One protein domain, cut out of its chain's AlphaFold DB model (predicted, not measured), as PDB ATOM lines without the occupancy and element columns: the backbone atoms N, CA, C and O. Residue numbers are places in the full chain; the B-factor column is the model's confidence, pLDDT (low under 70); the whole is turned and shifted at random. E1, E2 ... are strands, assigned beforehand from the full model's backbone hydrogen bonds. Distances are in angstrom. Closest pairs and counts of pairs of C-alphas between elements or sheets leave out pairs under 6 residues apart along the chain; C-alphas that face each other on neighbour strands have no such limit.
ATOM      1  N   ILE A  76     -92.770 140.991  98.874       82.69
ATOM      2  CA  ILE A  76     -92.211 142.261  98.416       82.69
ATOM      3  C   ILE A  76     -91.819 142.084  96.954       82.69
ATOM      4  O   ILE A  76     -91.114 141.132  96.608       82.69
ATOM      5  N   ILE A  77     -92.290 142.989  96.108       83.69
ATOM      6  CA  ILE A  77     -91.955 143.032  94.692       83.69
ATOM      7  C   ILE A  77     -90.474 143.412  94.553       83.69
ATOM      8  O   ILE A  77     -90.031 144.422  95.096       83.69
ATOM      9  N   ARG A  78     -89.704 142.585  93.838       84.31
ATOM     10  CA  ARG A  78     -88.238 142.719  93.691       84.31
ATOM     11  C   ARG A  78     -87.782 143.499  92.454       84.31
ATOM     12  O   ARG A  78     -86.591 143.718  92.267       84.31
ATOM     13  N   ALA A  79     -88.714 143.860  91.585       87.88
ATOM     14  CA  ALA A  79     -88.454 144.615  90.368       87.88
ATOM     15  C   ALA A  79     -89.683 145.457  90.048       87.88
ATOM     16  O   ALA A  79     -90.804 145.017  90.284       87.88
ATOM     17  N   SER A  80     -89.492 146.647  89.496       90.69
ATOM     18  CA  SER A  80     -90.631 147.436  89.028       90.69
ATOM     19  C   SER A  80     -91.127 146.876  87.693       90.69
ATOM     20  O   SER A  80     -90.311 146.512  86.848       90.69
ATOM     21  N   TYR A  81     -92.442 146.826  87.487       91.56
ATOM     22  CA  TYR A  81     -93.058 146.389  86.232       91.56
ATOM     23  C   TYR A  81     -93.940 147.499  85.677       91.56
ATOM     24  O   TYR A  81     -94.723 148.119  86.401       91.56
ATOM     25  N   GLY A  82     -93.794 147.777  84.389       92.69
ATOM     26  CA  GLY A  82     -94.485 148.871  83.727       92.69
ATOM     27  C   GLY A  82     -94.895 148.531  82.308       92.69
ATOM     28  O   GLY A  82     -94.462 147.532  81.741       92.69
ATOM     29  N   VAL A  83     -95.740 149.381  81.739       92.75
ATOM     30  CA  VAL A  83     -96.229 149.270  80.361       92.75
ATOM     31  C   VAL A  83     -95.775 150.469  79.545       92.75
ATOM     32  O   VAL A  83     -95.798 151.602  80.030       92.75
ATOM     33  N   ALA A  84     -95.363 150.237  78.301       91.50
ATOM     34  CA  ALA A  84     -95.021 151.322  77.389       91.50
ATOM     35  C   ALA A  84     -96.283 151.992  76.830       91.50
ATOM     36  O   ALA A  84     -97.201 151.322  76.355       91.50
ATOM     37  N   LEU A  85     -96.304 153.323  76.844       85.94
ATOM     38  CA  LEU A  85     -97.327 154.134  76.192       85.94
ATOM     39  C   LEU A  85     -97.090 154.192  74.689       85.94
ATOM     40  O   LEU A  85     -95.954 154.326  74.249       85.94
ATOM     41  N   TYR A  86     -98.159 154.141  73.902       72.56
ATOM     42  CA  TYR A  86     -98.107 154.301  72.456       72.56
ATOM     43  C   TYR A  86     -98.290 155.776  72.043       72.56
ATOM     44  O   TYR A  86     -99.217 156.421  72.539       72.56
ATOM     45  N   PRO A  87     -97.490 156.301  71.089       66.06
ATOM     46  CA  PRO A  87     -96.282 155.698  70.509       66.06
ATOM     47  C   PRO A  87     -95.183 155.597  71.576       66.06
ATOM     48  O   PRO A  87     -95.113 156.499  72.404       66.06
ATOM     49  N   LYS A  88     -94.380 154.513  71.558       68.00
ATOM     50  CA  LYS A  88     -93.395 154.053  72.582       68.00
ATOM     51  C   LYS A  88     -92.439 155.142  73.100       68.00
ATOM     52  O   LYS A  88     -91.248 155.118  72.819       68.00
ATOM     53  N   THR A  89     -92.962 156.104  73.844       70.44
ATOM     54  CA  THR A  89     -92.254 157.325  74.254       70.44
ATOM     55  C   THR A  89     -92.025 157.362  75.753       70.44
ATOM     56  O   THR A  89     -91.119 158.051  76.209       70.44
ATOM     57  N   ASN A  90     -92.825 156.626  76.527       86.19
ATOM     58  CA  ASN A  90     -92.741 156.623  77.979       86.19
ATOM     59  C   ASN A  90     -93.246 155.294  78.557       86.19
ATOM     60  O   ASN A  90     -94.043 154.605  77.919       86.19
ATOM     61  N   ILE A  91     -92.803 154.950  79.765       89.62
ATOM     62  CA  ILE A  91     -93.231 153.760  80.505       89.62
ATOM     63  C   ILE A  91     -94.000 154.214  81.744       89.62
ATOM     64  O   ILE A  91     -93.497 155.000  82.545       89.62
ATOM     65  N   ILE A  92     -95.212 153.691  81.926       91.25
ATOM     66  CA  ILE A  92     -95.954 153.831  83.180       91.25
ATOM     67  C   ILE A  92     -95.643 152.618  84.053       91.25
ATOM     68  O   ILE A  92     -95.996 151.492  83.704       91.25
ATOM     69  N   TRP A  93     -94.998 152.854  85.195       91.62
ATOM     70  CA  TRP A  93     -94.738 151.832  86.209       91.62
ATOM     71  C   TRP A  93     -96.015 151.536  86.994       91.62
ATOM     72  O   TRP A  93     -96.525 152.406  87.698       91.62
ATOM     73  N   LEU A  94     -96.523 150.314  86.841       90.94
ATOM     74  CA  LEU A  94     -97.749 149.836  87.482       90.94
ATOM     75  C   LEU A  94     -97.454 149.165  88.822       90.94
ATOM     76  O   LEU A  94     -98.239 149.286  89.752       90.94
ATOM     77  N   LEU A  95     -96.307 148.493  88.906       89.44
ATOM     78  CA  LEU A  95     -95.771 147.905  90.122       89.44
ATOM     79  C   LEU A  95     -94.396 148.484  90.395       89.44
ATOM     80  O   LEU A  95     -93.561 148.540  89.485       89.44
ATOM     81  N   LYS A  96     -94.138 148.865  91.641       89.56
ATOM     82  CA  LYS A  96     -92.824 149.358  92.058       89.56
ATOM     83  C   LYS A  96     -92.110 148.344  92.930       89.56
ATOM     84  O   LYS A  96     -92.707 147.609  93.715       89.56
ATOM     85  N   GLU A  97     -90.794 148.332  92.806       87.88
ATOM     86  CA  GLU A  97     -89.948 147.616  93.748       87.88
ATOM     87  C   GLU A  97     -90.223 148.084  95.185       87.88
ATOM     88  O   GLU A  97     -90.411 149.272  95.451       87.88
ATOM     89  N   GLY A  98     -90.265 147.133  96.117       83.50
ATOM     90  CA  GLY A  98     -90.562 147.401  97.521       83.50
ATOM     91  C   GLY A  98     -92.056 147.399  97.852       83.50
ATOM     92  O   GLY A  98     -92.406 147.287  99.028       83.50
ATOM     93  N   GLU A  99     -92.944 147.457  96.853       84.44
ATOM     94  CA  GLU A  99     -94.381 147.340  97.089       84.44
ATOM     95  C   GLU A  99     -94.753 145.928  97.546       84.44
ATOM     96  O   GLU A  99     -94.158 144.914  97.161       84.44
ATOM     97  N   ARG A 100     -95.757 145.870  98.421       81.88
ATOM     98  CA  ARG A 100     -96.267 144.628  98.988       81.88
ATOM     99  C   ARG A 100     -97.356 144.080  98.071       81.88
ATOM    100  O   ARG A 100     -98.436 144.654  97.997       81.88
ATOM    101  N   SER A 101     -97.091 142.949  97.426       79.38
ATOM    102  CA  SER A 101     -98.095 142.198  96.671       79.38
ATOM    103  C   SER A 101     -98.736 141.129  97.552       79.38
ATOM    104  O   SER A 101     -98.042 140.500  98.357       79.38
ATOM    105  N   SER A 102    -100.046 140.915  97.419       77.31
ATOM    106  CA  SER A 102    -100.715 139.763  98.034       77.31
ATOM    107  C   SER A 102    -100.130 138.480  97.445       77.31
ATOM    108  O   SER A 102     -99.805 138.418  96.264       77.31
ATOM    109  N   ALA A 103     -99.946 137.460  98.278       70.94
ATOM    110  CA  ALA A 103     -99.545 136.132  97.806       70.94
ATOM    111  C   ALA A 103    -100.747 135.190  97.620       70.94
ATOM    112  O   ALA A 103    -100.555 134.033  97.263       70.94
ATOM    113  N   ILE A 104    -101.955 135.684  97.902       68.50
ATOM    114  CA  ILE A 104    -103.217 134.941  97.819       68.50
ATOM    115  C   ILE A 104    -104.047 135.465  96.643       68.50
ATOM    116  O   ILE A 104    -104.642 134.685  95.906       68.50
ATOM    117  N   ASP A 105    -104.037 136.783  96.438       67.00
ATOM    118  CA  ASP A 105    -104.818 137.449  95.401       67.00
ATOM    119  C   ASP A 105    -103.932 137.900  94.245       67.00
ATOM    120  O   ASP A 105    -102.792 138.327  94.438       67.00
ATOM    121  N   HIS A 106    -104.495 137.873  93.036       72.62
ATOM    122  CA  HIS A 106    -103.852 138.472  91.872       72.62
ATOM    123  C   HIS A 106    -103.803 139.986  92.064       72.62
ATOM    124  O   HIS A 106    -104.837 140.612  92.325       72.62
ATOM    125  N   HIS A 107    -102.633 140.592  91.881       81.50
ATOM    126  CA  HIS A 107    -102.539 142.041  91.901       81.50
ATOM    127  C   HIS A 107    -103.038 142.585  90.561       81.50
ATOM    128  O   HIS A 107    -102.415 142.360  89.526       81.50
ATOM    129  N   ARG A 108    -104.197 143.248  90.572       86.62
ATOM    130  CA  ARG A 108    -104.855 143.772  89.370       86.62
ATOM    131  C   ARG A 108    -104.667 145.273  89.306       86.62
ATOM    132  O   ARG A 108    -104.983 145.976  90.263       86.62
ATOM    133  N   VAL A 109    -104.184 145.751  88.169       88.44
ATOM    134  CA  VAL A 109    -104.000 147.177  87.915       88.44
ATOM    135  C   VAL A 109    -104.711 147.538  86.624       88.44
ATOM    136  O   VAL A 109    -104.552 146.851  85.616       88.44
ATOM    137  N   SER A 110    -105.488 148.618  86.637       87.56
ATOM    138  CA  SER A 110    -106.136 149.129  85.431       87.56
ATOM    139  C   SER A 110    -105.086 149.452  84.371       87.56
ATOM    140  O   SER A 110    -104.114 150.166  84.632       87.56
ATOM    141  N   LEU A 111    -105.275 148.923  83.165       86.44
ATOM    142  CA  LEU A 111    -104.367 149.157  82.058       86.44
ATOM    143  C   LEU A 111    -104.685 150.519  81.419       86.44
ATOM    144  O   LEU A 111    -105.808 150.724  80.948       86.44
ATOM    145  N   PRO A 112    -103.713 151.443  81.332       85.81
ATOM    146  CA  PRO A 112    -103.920 152.718  80.658       85.81
ATOM    147  C   PRO A 112    -104.315 152.512  79.188       85.81
ATOM    148  O   PRO A 112    -103.652 151.777  78.455       85.81
ATOM    149  N   LEU A 113    -105.368 153.190  78.718       81.94
ATOM    150  CA  LEU A 113    -105.858 153.057  77.332       81.94
ATOM    151  C   LEU A 113    -104.801 153.435  76.283       81.94
ATOM    152  O   LEU A 113    -104.778 152.904  75.177       81.94
ATOM    153  N   ASN A 114    -103.911 154.348  76.647       85.00
ATOM    154  CA  ASN A 114    -102.759 154.793  75.876       85.00
ATOM    155  C   ASN A 114    -101.600 153.778  75.858       85.00
ATOM    156  O   ASN A 114    -100.701 153.933  75.040       85.00
ATOM    157  N   ALA A 115    -101.618 152.729  76.684       85.44
ATOM    158  CA  ALA A 115    -100.700 151.589  76.568       85.44
ATOM    159  C   ALA A 115    -101.202 150.517  75.577       85.44
ATOM    160  O   ALA A 115    -100.433 149.658  75.149       85.44
ATOM    161  N   LEU A 116    -102.485 150.570  75.187       86.38
ATOM    162  CA  LEU A 116    -103.082 149.647  74.220       86.38
ATOM    163  C   LEU A 116    -102.797 150.090  72.786       86.38
ATOM    164  O   LEU A 116    -103.441 151.001  72.248       86.38
ATOM    165  N   SER A 117    -101.893 149.376  72.126       84.81
ATOM    166  CA  SER A 117    -101.705 149.507  70.685       84.81
ATOM    167  C   SER A 117    -102.575 148.527  69.911       84.81
ATOM    168  O   SER A 117    -103.049 147.519  70.437       84.81
ATOM    169  N   THR A 118    -102.785 148.835  68.638       85.44
ATOM    170  CA  THR A 118    -103.434 147.933  67.696       85.44
ATOM    171  C   THR A 118    -102.404 147.520  66.658       85.44
ATOM    172  O   THR A 118    -101.809 148.378  66.009       85.44
ATOM    173  N   ILE A 119    -102.204 146.215  66.508       84.25
ATOM    174  CA  ILE A 119    -101.327 145.621  65.503       84.25
ATOM    175  C   ILE A 119    -102.165 144.784  64.539       84.25
ATOM    176  O   ILE A 119    -103.177 144.200  64.925       84.25
ATOM    177  N   ILE A 120    -101.747 144.728  63.280       81.56
ATOM    178  CA  ILE A 120    -102.346 143.842  62.283       81.56
ATOM    179  C   ILE A 120    -101.360 142.699  62.077       81.56
ATOM    180  O   ILE A 120    -100.232 142.933  61.651       81.56
ATOM    181  N   ALA A 121    -101.772 141.477  62.402       76.19
ATOM    182  CA  ALA A 121    -100.969 140.277  62.201       76.19
ATOM    183  C   ALA A 121    -101.826 139.228  61.492       76.19
ATOM    184  O   ALA A 121    -102.952 138.975  61.906       76.19
ATOM    185  N   ASN A 122    -101.316 138.634  60.411       73.75
ATOM    186  CA  ASN A 122    -102.011 137.589  59.646       73.75
ATOM    187  C   ASN A 122    -103.450 137.967  59.228       73.75
ATOM    188  O   ASN A 122    -104.353 137.137  59.259       73.75
ATOM    189  N   GLY A 123    -103.679 139.239  58.879       75.44
ATOM    190  CA  GLY A 123    -104.996 139.746  58.474       75.44
ATOM    191  C   GLY A 123    -105.995 139.967  59.617       75.44
ATOM    192  O   GLY A 123    -107.097 140.443  59.360       75.44
ATOM    193  N   SER A 124    -105.625 139.683  60.871       79.69
ATOM    194  CA  SER A 124    -106.441 139.973  62.051       79.69
ATOM    195  C   SER A 124    -105.950 141.220  62.789       79.69
ATOM    196  O   SER A 124    -104.755 141.521  62.847       79.69
ATOM    197  N   VAL A 125    -106.903 141.973  63.341       83.81
ATOM    198  CA  VAL A 125    -106.635 143.153  64.168       83.81
ATOM    199  C   VAL A 125    -106.510 142.700  65.619       83.81
ATOM    200  O   VAL A 125    -107.484 142.248  66.221       83.81
ATOM    201  N   ASN A 126    -105.319 142.849  66.189       87.25
ATOM    202  CA  ASN A 126    -105.007 142.437  67.553       87.25
ATOM    203  C   ASN A 126    -104.661 143.652  68.416       87.25
ATOM    204  O   ASN A 126    -104.102 144.644  67.944       87.25
ATOM    205  N   ASN A 127    -104.998 143.577  69.697       88.25
ATOM    206  CA  ASN A 127    -104.451 144.472  70.704       88.25
ATOM    207  C   ASN A 127    -103.050 143.991  71.085       88.25
ATOM    208  O   ASN A 127    -102.805 142.785  71.122       88.25
ATOM    209  N   ALA A 128    -102.152 144.926  71.382       89.12
ATOM    210  CA  ALA A 128    -100.822 144.613  71.882       89.12
ATOM    211  C   ALA A 128    -100.384 145.577  72.986       89.12
ATOM    212  O   ALA A 128    -100.596 146.793  72.886       89.12
ATOM    213  N   VAL A 129     -99.736 145.016  74.006       91.31
ATOM    214  CA  VAL A 129     -99.133 145.735  75.134       91.31
ATOM    215  C   VAL A 129     -97.700 145.253  75.306       91.31
ATOM    216  O   VAL A 129     -97.442 144.050  75.319       91.31
ATOM    217  N   TRP A 130     -96.774 146.198  75.467       92.06
ATOM    218  CA  TRP A 130     -95.378 145.908  75.786       92.06
ATOM    219  C   TRP A 130     -95.119 146.203  77.251       92.06
ATOM    220  O   TRP A 130     -95.303 147.337  77.701       92.06
ATOM    221  N   LEU A 131     -94.683 145.180  77.974       92.81
ATOM    222  CA  LEU A 131     -94.291 145.285  79.365       92.81
ATOM    223  C   LEU A 131     -92.777 145.412  79.464       92.81
ATOM    224  O   LEU A 131     -92.024 144.787  78.714       92.81
ATOM    225  N   TYR A 132     -92.349 146.195  80.440       92.00
ATOM    226  CA  TYR A 132     -90.960 146.413  80.799       92.00
ATOM    227  C   TYR A 132     -90.765 146.090  82.275       92.00
ATOM    228  O   TYR A 132     -91.653 146.330  83.097       92.00
ATOM    229  N   CYS A 133     -89.591 145.569  82.610       91.25
ATOM    230  CA  CYS A 133     -89.155 145.380  83.981       91.25
ATOM    231  C   CYS A 133     -87.948 146.277  84.267       91.25
ATOM    232  O   CYS A 133     -87.100 146.517  83.407       91.25
ATOM    233  N   LYS A 134     -87.863 146.782  85.493       90.62
ATOM    234  CA  LYS A 134     -86.665 147.418  86.033       90.62
ATOM    235  C   LYS A 134     -86.223 146.627  87.263       90.62
ATOM    236  O   LYS A 134     -86.853 146.768  88.316       90.62
ATOM    237  N   PRO A 135     -85.203 145.759  87.130       84.94
ATOM    238  CA  PRO A 135     -84.636 145.023  88.258       84.94
ATOM    239  C   PRO A 135     -84.047 145.995  89.282       84.94
ATOM    240  O   PRO A 135     -83.423 146.971  88.874       84.94
ATOM    241  N   GLY A 136     -84.190 145.723  90.581       73.19
ATOM    242  CA  GLY A 136     -83.689 146.634  91.621       73.19
ATOM    243  C   GLY A 136     -82.184 146.904  91.563       73.19
ATOM    244  O   GLY A 136     -81.731 148.017  91.815       73.19
ATOM    245  N   ASP A 137     -81.409 145.918  91.108       71.25
ATOM    246  CA  ASP A 137     -79.955 146.033  90.968       71.25
ATOM    247  C   ASP A 137     -79.516 146.762  89.682       71.25
ATOM    248  O   ASP A 137     -78.319 146.958  89.461       71.25
ATOM    249  N   ASN A 138     -80.450 147.135  88.797       68.44
ATOM    250  CA  ASN A 138     -80.132 147.701  87.489       68.44
ATOM    251  C   ASN A 138     -80.821 149.051  87.258       68.44
ATOM    252  O   ASN A 138     -82.020 149.231  87.465       68.44
ATOM    253  N   LEU A 139     -80.051 150.023  86.771       68.38
ATOM    254  CA  LEU A 139     -80.573 151.359  86.488       68.38
ATOM    255  C   LEU A 139     -81.425 151.396  85.213       68.38
ATOM    256  O   LEU A 139     -82.264 152.291  85.092       68.38
ATOM    257  N   HIS A 140     -81.245 150.422  84.319       82.62
ATOM    258  CA  HIS A 140     -81.895 150.378  83.014       82.62
ATOM    259  C   HIS A 140     -83.129 149.476  82.999       82.62
ATOM    260  O   HIS A 140     -83.086 148.323  83.436       82.62
ATOM    261  N   GLU A 141     -84.218 149.998  82.438       87.88
ATOM    262  CA  GLU A 141     -85.377 149.209  82.051       87.88
ATOM    263  C   GLU A 141     -85.026 148.188  80.962       87.88
ATOM    264  O   GLU A 141     -84.201 148.423  80.077       87.88
ATOM    265  N   LYS A 142     -85.687 147.035  81.019       89.94
ATOM    266  CA  LYS A 142     -85.559 145.959  80.041       89.94
ATOM    267  C   LYS A 142     -86.939 145.553  79.532       89.94
ATOM    268  O   LYS A 142     -87.893 145.572  80.312       89.94
ATOM    269  N   PRO A 143     -87.072 145.168  78.253       90.44
ATOM    270  CA  PRO A 143     -88.286 144.525  77.767       90.44
ATOM    271  C   PRO A 143     -88.556 143.253  78.572       90.44
ATOM    272  O   PRO A 143     -87.665 142.420  78.715       90.44
ATOM    273  N   PHE A 144     -89.775 143.111  79.089       91.12
ATOM    274  CA  PHE A 144     -90.190 141.957  79.885       91.12
ATOM    275  C   PHE A 144     -90.963 140.959  79.027       91.12
ATOM    276  O   PHE A 144     -90.507 139.842  78.789       91.12
ATOM    277  N   CYS A 145     -92.103 141.384  78.488       92.44
ATOM    278  CA  CYS A 145     -92.887 140.570  77.574       92.44
ATOM    279  C   CYS A 145     -93.768 141.430  76.673       92.44
ATOM    280  O   CYS A 145     -94.076 142.585  76.981       92.44
ATOM    281  N   THR A 146     -94.239 140.831  75.588       91.75
ATOM    282  CA  THR A 146     -95.298 141.393  74.751       91.75
ATOM    283  C   THR A 146     -96.537 140.519  74.873       91.75
ATOM    284  O   THR A 146     -96.456 139.305  74.703       91.75
ATOM    285  N   ILE A 147     -97.684 141.131  75.169       92.00
ATOM    286  CA  ILE A 147     -98.973 140.436  75.246       92.00
ATOM    287  C   ILE A 147     -99.826 140.871  74.063       92.00
ATOM    288  O   ILE A 147    -100.011 142.072  73.853       92.00
ATOM    289  N   THR A 148    -100.359 139.910  73.311       90.81
ATOM    290  CA  THR A 148    -101.243 140.161  72.169       90.81
ATOM    291  C   THR A 148    -102.519 139.326  72.251       90.81
ATOM    292  O   THR A 148    -102.499 138.197  72.736       90.81
ATOM    293  N   TRP A 149    -103.649 139.894  71.827       89.50
ATOM    294  CA  TRP A 149    -104.942 139.200  71.782       89.50
ATOM    295  C   TRP A 149    -105.863 139.800  70.728       89.50
ATOM    296  O   TRP A 149    -105.703 140.955  70.330       89.50
ATOM    297  N   SER A 150    -106.860 139.028  70.298       85.25
ATOM    298  CA  SER A 150    -107.821 139.482  69.295       85.25
ATOM    299  C   SER A 150    -108.623 140.689  69.784       85.25
ATOM    300  O   SER A 150    -109.140 140.712  70.906       85.25
ATOM    301  N   ARG A 151    -108.750 141.712  68.932       75.69
ATOM    302  CA  ARG A 151    -109.557 142.897  69.226       75.69
ATOM    303  C   ARG A 151    -111.040 142.579  69.012       75.69
ATOM    304  O   ARG A 151    -111.630 142.979  68.013       75.69
ATOM    305  N   VAL A 152    -111.644 141.870  69.965       64.56
ATOM    306  CA  VAL A 152    -113.084 141.575  69.961       64.56
ATOM    307  C   VAL A 152    -113.810 142.495  70.947       64.56
ATOM    308  O   VAL A 152    -113.565 142.479  72.159       64.56
ATOM    309  N   GLY A 153    -114.726 143.308  70.418       61.59
ATOM    310  CA  GLY A 153    -115.580 144.209  71.194       61.59
ATOM    311  C   GLY A 153    -114.993 145.611  71.443       61.59
ATOM    312  O   GLY A 153    -113.944 145.964  70.894       61.59
ATOM    313  N   PRO A 154    -115.686 146.444  72.242       62.81
ATOM    314  CA  PRO A 154    -115.284 147.824  72.509       62.81
ATOM    315  C   PRO A 154    -113.911 147.909  73.195       62.81
ATOM    316  O   PRO A 154    -113.455 146.955  73.829       62.81
ATOM    317  N   ARG A 155    -113.248 149.073  73.088       64.44
ATOM    318  CA  ARG A 155    -112.079 149.429  73.920       64.44
ATOM    319  C   ARG A 155    -112.562 149.608  75.366       64.44
ATOM    320  O   ARG A 155    -112.757 150.719  75.837       64.44
ATOM    321  N   THR A 156    -112.851 148.496  76.022       65.50
ATOM    322  CA  THR A 156    -113.198 148.432  77.441       65.50
ATOM    323  C   THR A 156    -111.957 148.674  78.287       65.50
ATOM    324  O   THR A 156    -110.830 148.485  77.816       65.50
ATOM    325  N   GLU A 157    -112.162 149.027  79.549       74.00
ATOM    326  CA  GLU A 157    -111.108 148.999  80.558       74.00
ATOM    327  C   GLU A 157    -110.605 147.558  80.691       74.00
ATOM    328  O   GLU A 157    -111.349 146.642  81.042       74.00
ATOM    329  N   HIS A 158    -109.358 147.338  80.283       86.12
ATOM    330  CA  HIS A 158    -108.660 146.086  80.529       86.12
ATOM    331  C   HIS A 158    -107.864 146.256  81.820       86.12
ATOM    332  O   HIS A 158    -107.407 147.355  82.136       86.12
ATOM    333  N   GLU A 159    -107.667 145.174  82.548       90.00
ATOM    334  CA  GLU A 159    -106.792 145.134  83.711       90.00
ATOM    335  C   GLU A 159    -105.584 144.265  83.382       90.00
ATOM    336  O   GLU A 159    -105.674 143.303  82.618       90.00
ATOM    337  N   LEU A 160    -104.445 144.599  83.967       89.50
ATOM    338  CA  LEU A 160    -103.262 143.764  83.960       89.50
ATOM    339  C   LEU A 160    -103.169 143.069  85.318       89.50
ATOM    340  O   LEU A 160    -103.105 143.722  86.361       89.50
ATOM    341  N   GLY A 161    -103.207 141.743  85.297       89.12
ATOM    342  CA  GLY A 161    -103.018 140.901  86.464       89.12
ATOM    343  C   GLY A 161    -101.571 140.468  86.575       89.12
ATOM    344  O   GLY A 161    -101.011 139.956  85.607       89.12
ATOM    345  N   PHE A 162    -101.012 140.638  87.763       87.12
ATOM    346  CA  PHE A 162     -99.693 140.162  88.145       87.12
ATOM    347  C   PHE A 162     -99.834 139.050  89.177       87.12
ATOM    348  O   PHE A 162    -100.500 139.217  90.207       87.12
ATOM    349  N   GLU A 163     -99.192 137.925  88.900       85.06
ATOM    350  CA  GLU A 163     -99.192 136.737  89.741       85.06
ATOM    351  C   GLU A 163     -97.746 136.279  89.947       85.06
ATOM    352  O   GLU A 163     -96.950 136.262  89.015       85.06
ATOM    353  N   TRP A 164     -97.370 135.957  91.185       76.44
ATOM    354  CA  TRP A 164     -96.013 135.502  91.492       76.44
ATOM    355  C   TRP A 164     -96.024 134.007  91.809       76.44
ATOM    356  O   TRP A 164     -96.420 133.617  92.908       76.44
ATOM    357  N   ASP A 165     -95.515 133.180  90.896       68.69
ATOM    358  CA  ASP A 165     -95.576 131.705  90.959       68.69
ATOM    359  C   ASP A 165     -94.498 131.060  91.867       68.69
ATOM    360  O   ASP A 165     -94.244 129.857  91.816       68.69
ATOM    361  N   ASN A 166     -93.875 131.866  92.736       65.00
ATOM    362  CA  ASN A 166     -92.656 131.625  93.526       65.00
ATOM    363  C   ASN A 166     -91.338 131.878  92.793       65.00
ATOM    364  O   ASN A 166     -90.415 132.381  93.442       65.00
ATOM    365  N   PHE A 167     -91.245 131.591  91.499       68.25
ATOM    366  CA  PHE A 167     -89.993 131.644  90.743       68.25
ATOM    367  C   PHE A 167     -89.928 132.833  89.783       68.25
ATOM    368  O   PHE A 167     -88.847 133.385  89.572       68.25
ATOM    369  N   ARG A 168     -91.063 133.228  89.207       76.69
ATOM    370  CA  ARG A 168     -91.198 134.235  88.158       76.69
ATOM    371  C   ARG A 168     -92.472 135.057  88.357       76.69
ATOM    372  O   ARG A 168     -93.408 134.668  89.053       76.69
ATOM    373  N   MET A 169     -92.467 136.240  87.748       84.12
ATOM    374  CA  MET A 169     -93.675 137.039  87.585       84.12
ATOM    375  C   MET A 169     -94.434 136.514  86.368       84.12
ATOM    376  O   MET A 169     -93.893 136.514  85.265       84.12
ATOM    377  N   GLU A 170     -95.681 136.117  86.563       87.62
ATOM    378  CA  GLU A 170     -96.631 135.852  85.495       87.62
ATOM    379  C   GLU A 170     -97.558 137.051  85.312       87.62
ATOM    380  O   GLU A 170     -97.941 137.739  86.265       87.62
ATOM    381  N   VAL A 171     -97.918 137.310  84.059       89.62
ATOM    382  CA  VAL A 171     -98.793 138.421  83.690       89.62
ATOM    383  C   VAL A 171     -99.967 137.932  82.862       89.62
ATOM    384  O   VAL A 171     -99.852 137.008  82.063       89.62
ATOM    385  N   SER A 172    -101.119 138.563  83.043       90.31
ATOM    386  CA  SER A 172    -102.333 138.251  82.290       90.31
ATOM    387  C   SER A 172    -103.149 139.508  82.037       90.31
ATOM    388  O   SER A 172    -103.091 140.457  82.814       90.31
ATOM    389  N   ILE A 173    -103.921 139.524  80.953       89.94
ATOM    390  CA  ILE A 173    -104.897 140.586  80.705       89.94
ATOM    391  C   ILE A 173    -106.258 140.091  81.175       89.94
ATOM    392  O   ILE A 173    -106.674 138.985  80.821       89.94
ATOM    393  N   LEU A 174    -106.948 140.915  81.954       88.62
ATOM    394  CA  LEU A 174    -108.305 140.668  82.405       88.62
ATOM    395  C   LEU A 174    -109.268 141.688  81.797       88.62
ATOM    396  O   LEU A 174    -108.920 142.843  81.552       88.62
ATOM    397  N   ARG A 175    -110.503 141.252  81.574       85.44
ATOM    398  CA  ARG A 175    -111.659 142.090  81.255       85.44
ATOM    399  C   ARG A 175    -112.737 141.757  82.276       85.44
ATOM    400  O   ARG A 175    -113.083 140.588  82.427       85.44
ATOM    401  N   GLU A 176    -113.220 142.767  83.002       82.69
ATOM    402  CA  GLU A 176    -114.235 142.593  84.058       82.69
ATOM    403  C   GLU A 176    -113.828 141.517  85.092       82.69
ATOM    404  O   GLU A 176    -114.626 140.684  85.523       82.69
ATOM    405  N   GLY A 177    -112.537 141.481  85.449       79.94
ATOM    406  CA  GLY A 177    -111.973 140.516  86.395       79.94
ATOM    407  C   GLY A 177    -111.796 139.083  85.874       79.94
ATOM    408  O   GLY A 177    -111.406 138.215  86.658       79.94
ATOM    409  N   ARG A 178    -112.045 138.812  84.585       84.44
ATOM    410  CA  ARG A 178    -111.837 137.499  83.944       84.44
ATOM    411  C   ARG A 178    -110.654 137.538  82.982       84.44
ATOM    412  O   ARG A 178    -110.534 138.494  82.222       84.44
ATOM    413  N   LYS A 179    -109.795 136.509  82.998       86.94
ATOM    414  CA  LYS A 179    -108.671 136.379  82.048       86.94
ATOM    415  C   LYS A 179    -109.222 136.361  80.614       86.94
ATOM    416  O   LYS A 179    -110.220 135.699  80.347       86.94
ATOM    417  N   VAL A 180    -108.607 137.132  79.721       86.81
ATOM    418  CA  VAL A 180    -108.998 137.196  78.306       86.81
ATOM    419  C   VAL A 180    -108.558 135.916  77.597       86.81
ATOM    420  O   VAL A 180    -107.412 135.492  77.733       86.81
ATOM    421  N   ASP A 181    -109.454 135.309  76.823       81.88
ATOM    422  CA  ASP A 181    -109.138 134.107  76.050       81.88
ATOM    423  C   ASP A 181    -108.262 134.423  74.828       81.88
ATOM    424  O   ASP A 181    -108.340 135.501  74.233       81.88
ATOM    425  N   GLY A 182    -107.429 133.457  74.429       82.00
ATOM    426  CA  GLY A 182    -106.582 133.582  73.236       82.00
ATOM    427  C   GLY A 182    -105.434 134.586  73.378       82.00
ATOM    428  O   GLY A 182    -104.966 135.124  72.374       82.00
ATOM    429  N   LEU A 183    -104.987 134.858  74.609       87.25
ATOM    430  CA  LEU A 183    -103.782 135.644  74.868       87.25
ATOM    431  C   LEU A 183    -102.539 134.899  74.365       87.25
ATOM    432  O   LEU A 183    -102.293 133.755  74.742       87.25
ATOM    433  N   SER A 184    -101.722 135.586  73.574       89.12
ATOM    434  CA  SER A 184    -100.362 135.169  73.239       89.12
ATOM    435  C   SER A 184     -99.378 136.048  74.000       89.12
ATOM    436  O   SER A 184     -99.373 137.270  73.824       89.12
ATOM    437  N   ILE A 185     -98.547 135.429  74.841       91.56
ATOM    438  CA  ILE A 185     -97.537 136.112  75.652       91.56
ATOM    439  C   ILE A 185     -96.158 135.662  75.187       91.56
ATOM    440  O   ILE A 185     -95.812 134.487  75.278       91.56
ATOM    441  N   GLU A 186     -95.367 136.612  74.707       91.50
ATOM    442  CA  GLU A 186     -93.981 136.393  74.313       91.50
ATOM    443  C   GLU A 186     -93.061 137.021  75.362       91.50
ATOM    444  O   GLU A 186     -92.963 138.246  75.465       91.50
ATOM    445  N   TYR A 187     -92.416 136.181  76.172       88.25
ATOM    446  CA  TYR A 187     -91.434 136.617  77.164       88.25
ATOM    447  C   TYR A 187     -90.077 136.857  76.507       88.25
ATOM    448  O   TYR A 187     -89.598 136.037  75.723       88.25
ATOM    449  N   HIS A 188     -89.425 137.963  76.859       85.06
ATOM    450  CA  HIS A 188     -88.088 138.250  76.366       85.06
ATOM    451  C   HIS A 188     -87.035 137.467  77.177       85.06
ATOM    452  O   HIS A 188     -87.058 137.500  78.406       85.06
TER     453      HIS A 188
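Overview. This is residues 76 to 188 of the 191 residues of an uncharacterized protein of Gibberella zeae (UniProt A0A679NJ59). Two sheets lie face to face as a sandwich, with their strands crossed at 39 degrees: a larger, strongly twisted sheet of E1, E2, E5, E6, E7 and E10, and a smaller one of E4, E8 and E9 that covers part of it. The long strand E6 runs through the larger sheet, with E1 and E5 along different parts of one side and E7 on the other; the short strand E3 lies away from the middle. The printed part has 113 residues, with no named helix and ten named strands, E1 to E10 in order along the chain, and the class is all strand. The larger sheet is branched, its neighbour pairs antiparallel; the smaller runs E4, E8, E9, all antiparallel. The whole is compact, with a radius of gyration of the C-alphas of 13.8 A and spans of 41 by 31 by 21 A.

Along the chain. In the larger sheet, E6 is residues 124 to 135, 34.5 A long, from C-alpha 124 at (-106.441, 139.973, 62.051) to C-alpha 135 at (-84.636, 145.023, 88.258). E7 is residues 142 to 150, 25.6 A, and E1 is residues 79 to 84, 16.0 A, beginning at C-alpha 79 at (-88.454, 144.615, 90.368). E2 is residues 91 to 95, E5 117 to 121 and E10 184 to 187. In the smaller sheet, E8 is residues 158 to 164, 19.8 A, E9 169 to 175, 19.7 A, and E4 107 to 110. E3, residues 100 to 102, pairs with no named strand.

Arrangement. E6 pairs with its neighbours in staggered fashion. E5 is beside its residues 124 to 128, with N 119 and O 126 2.9 A apart, and E1 beside 130 to 135, with N 82 and O 132 2.9 A apart. E7 is on the other side, with N 129 and O 147 3.0 A apart; E5, E6 and E7 form a meander, each strand the antiparallel neighbour of the one before. E2 is an edge strand and forms a hairpin with E1, N 83 and O 92 being 2.9 A apart. E10, another edge strand, pairs with E7 through N 146 and O 186, 2.9 A. In the smaller sheet, the inner strand E8 has N 109 and O 160 of the pair with E4 at 2.9 A, and N 161 and O 172 of its hairpin with E9 at 2.8 A. E7 and E9 are near each other, as are E3 and E8.

Size, cuts and confidence. The two C-alphas farthest apart, those of Gly 98 and Gly 123, are 42.3 A apart. The printed part has no cut, and no link is long. Mean pLDDT of the printed part is 83.1; residues 87 to 88, 104 to 105, 138 to 139, 152 to 156 and 165 to 167 are under 70.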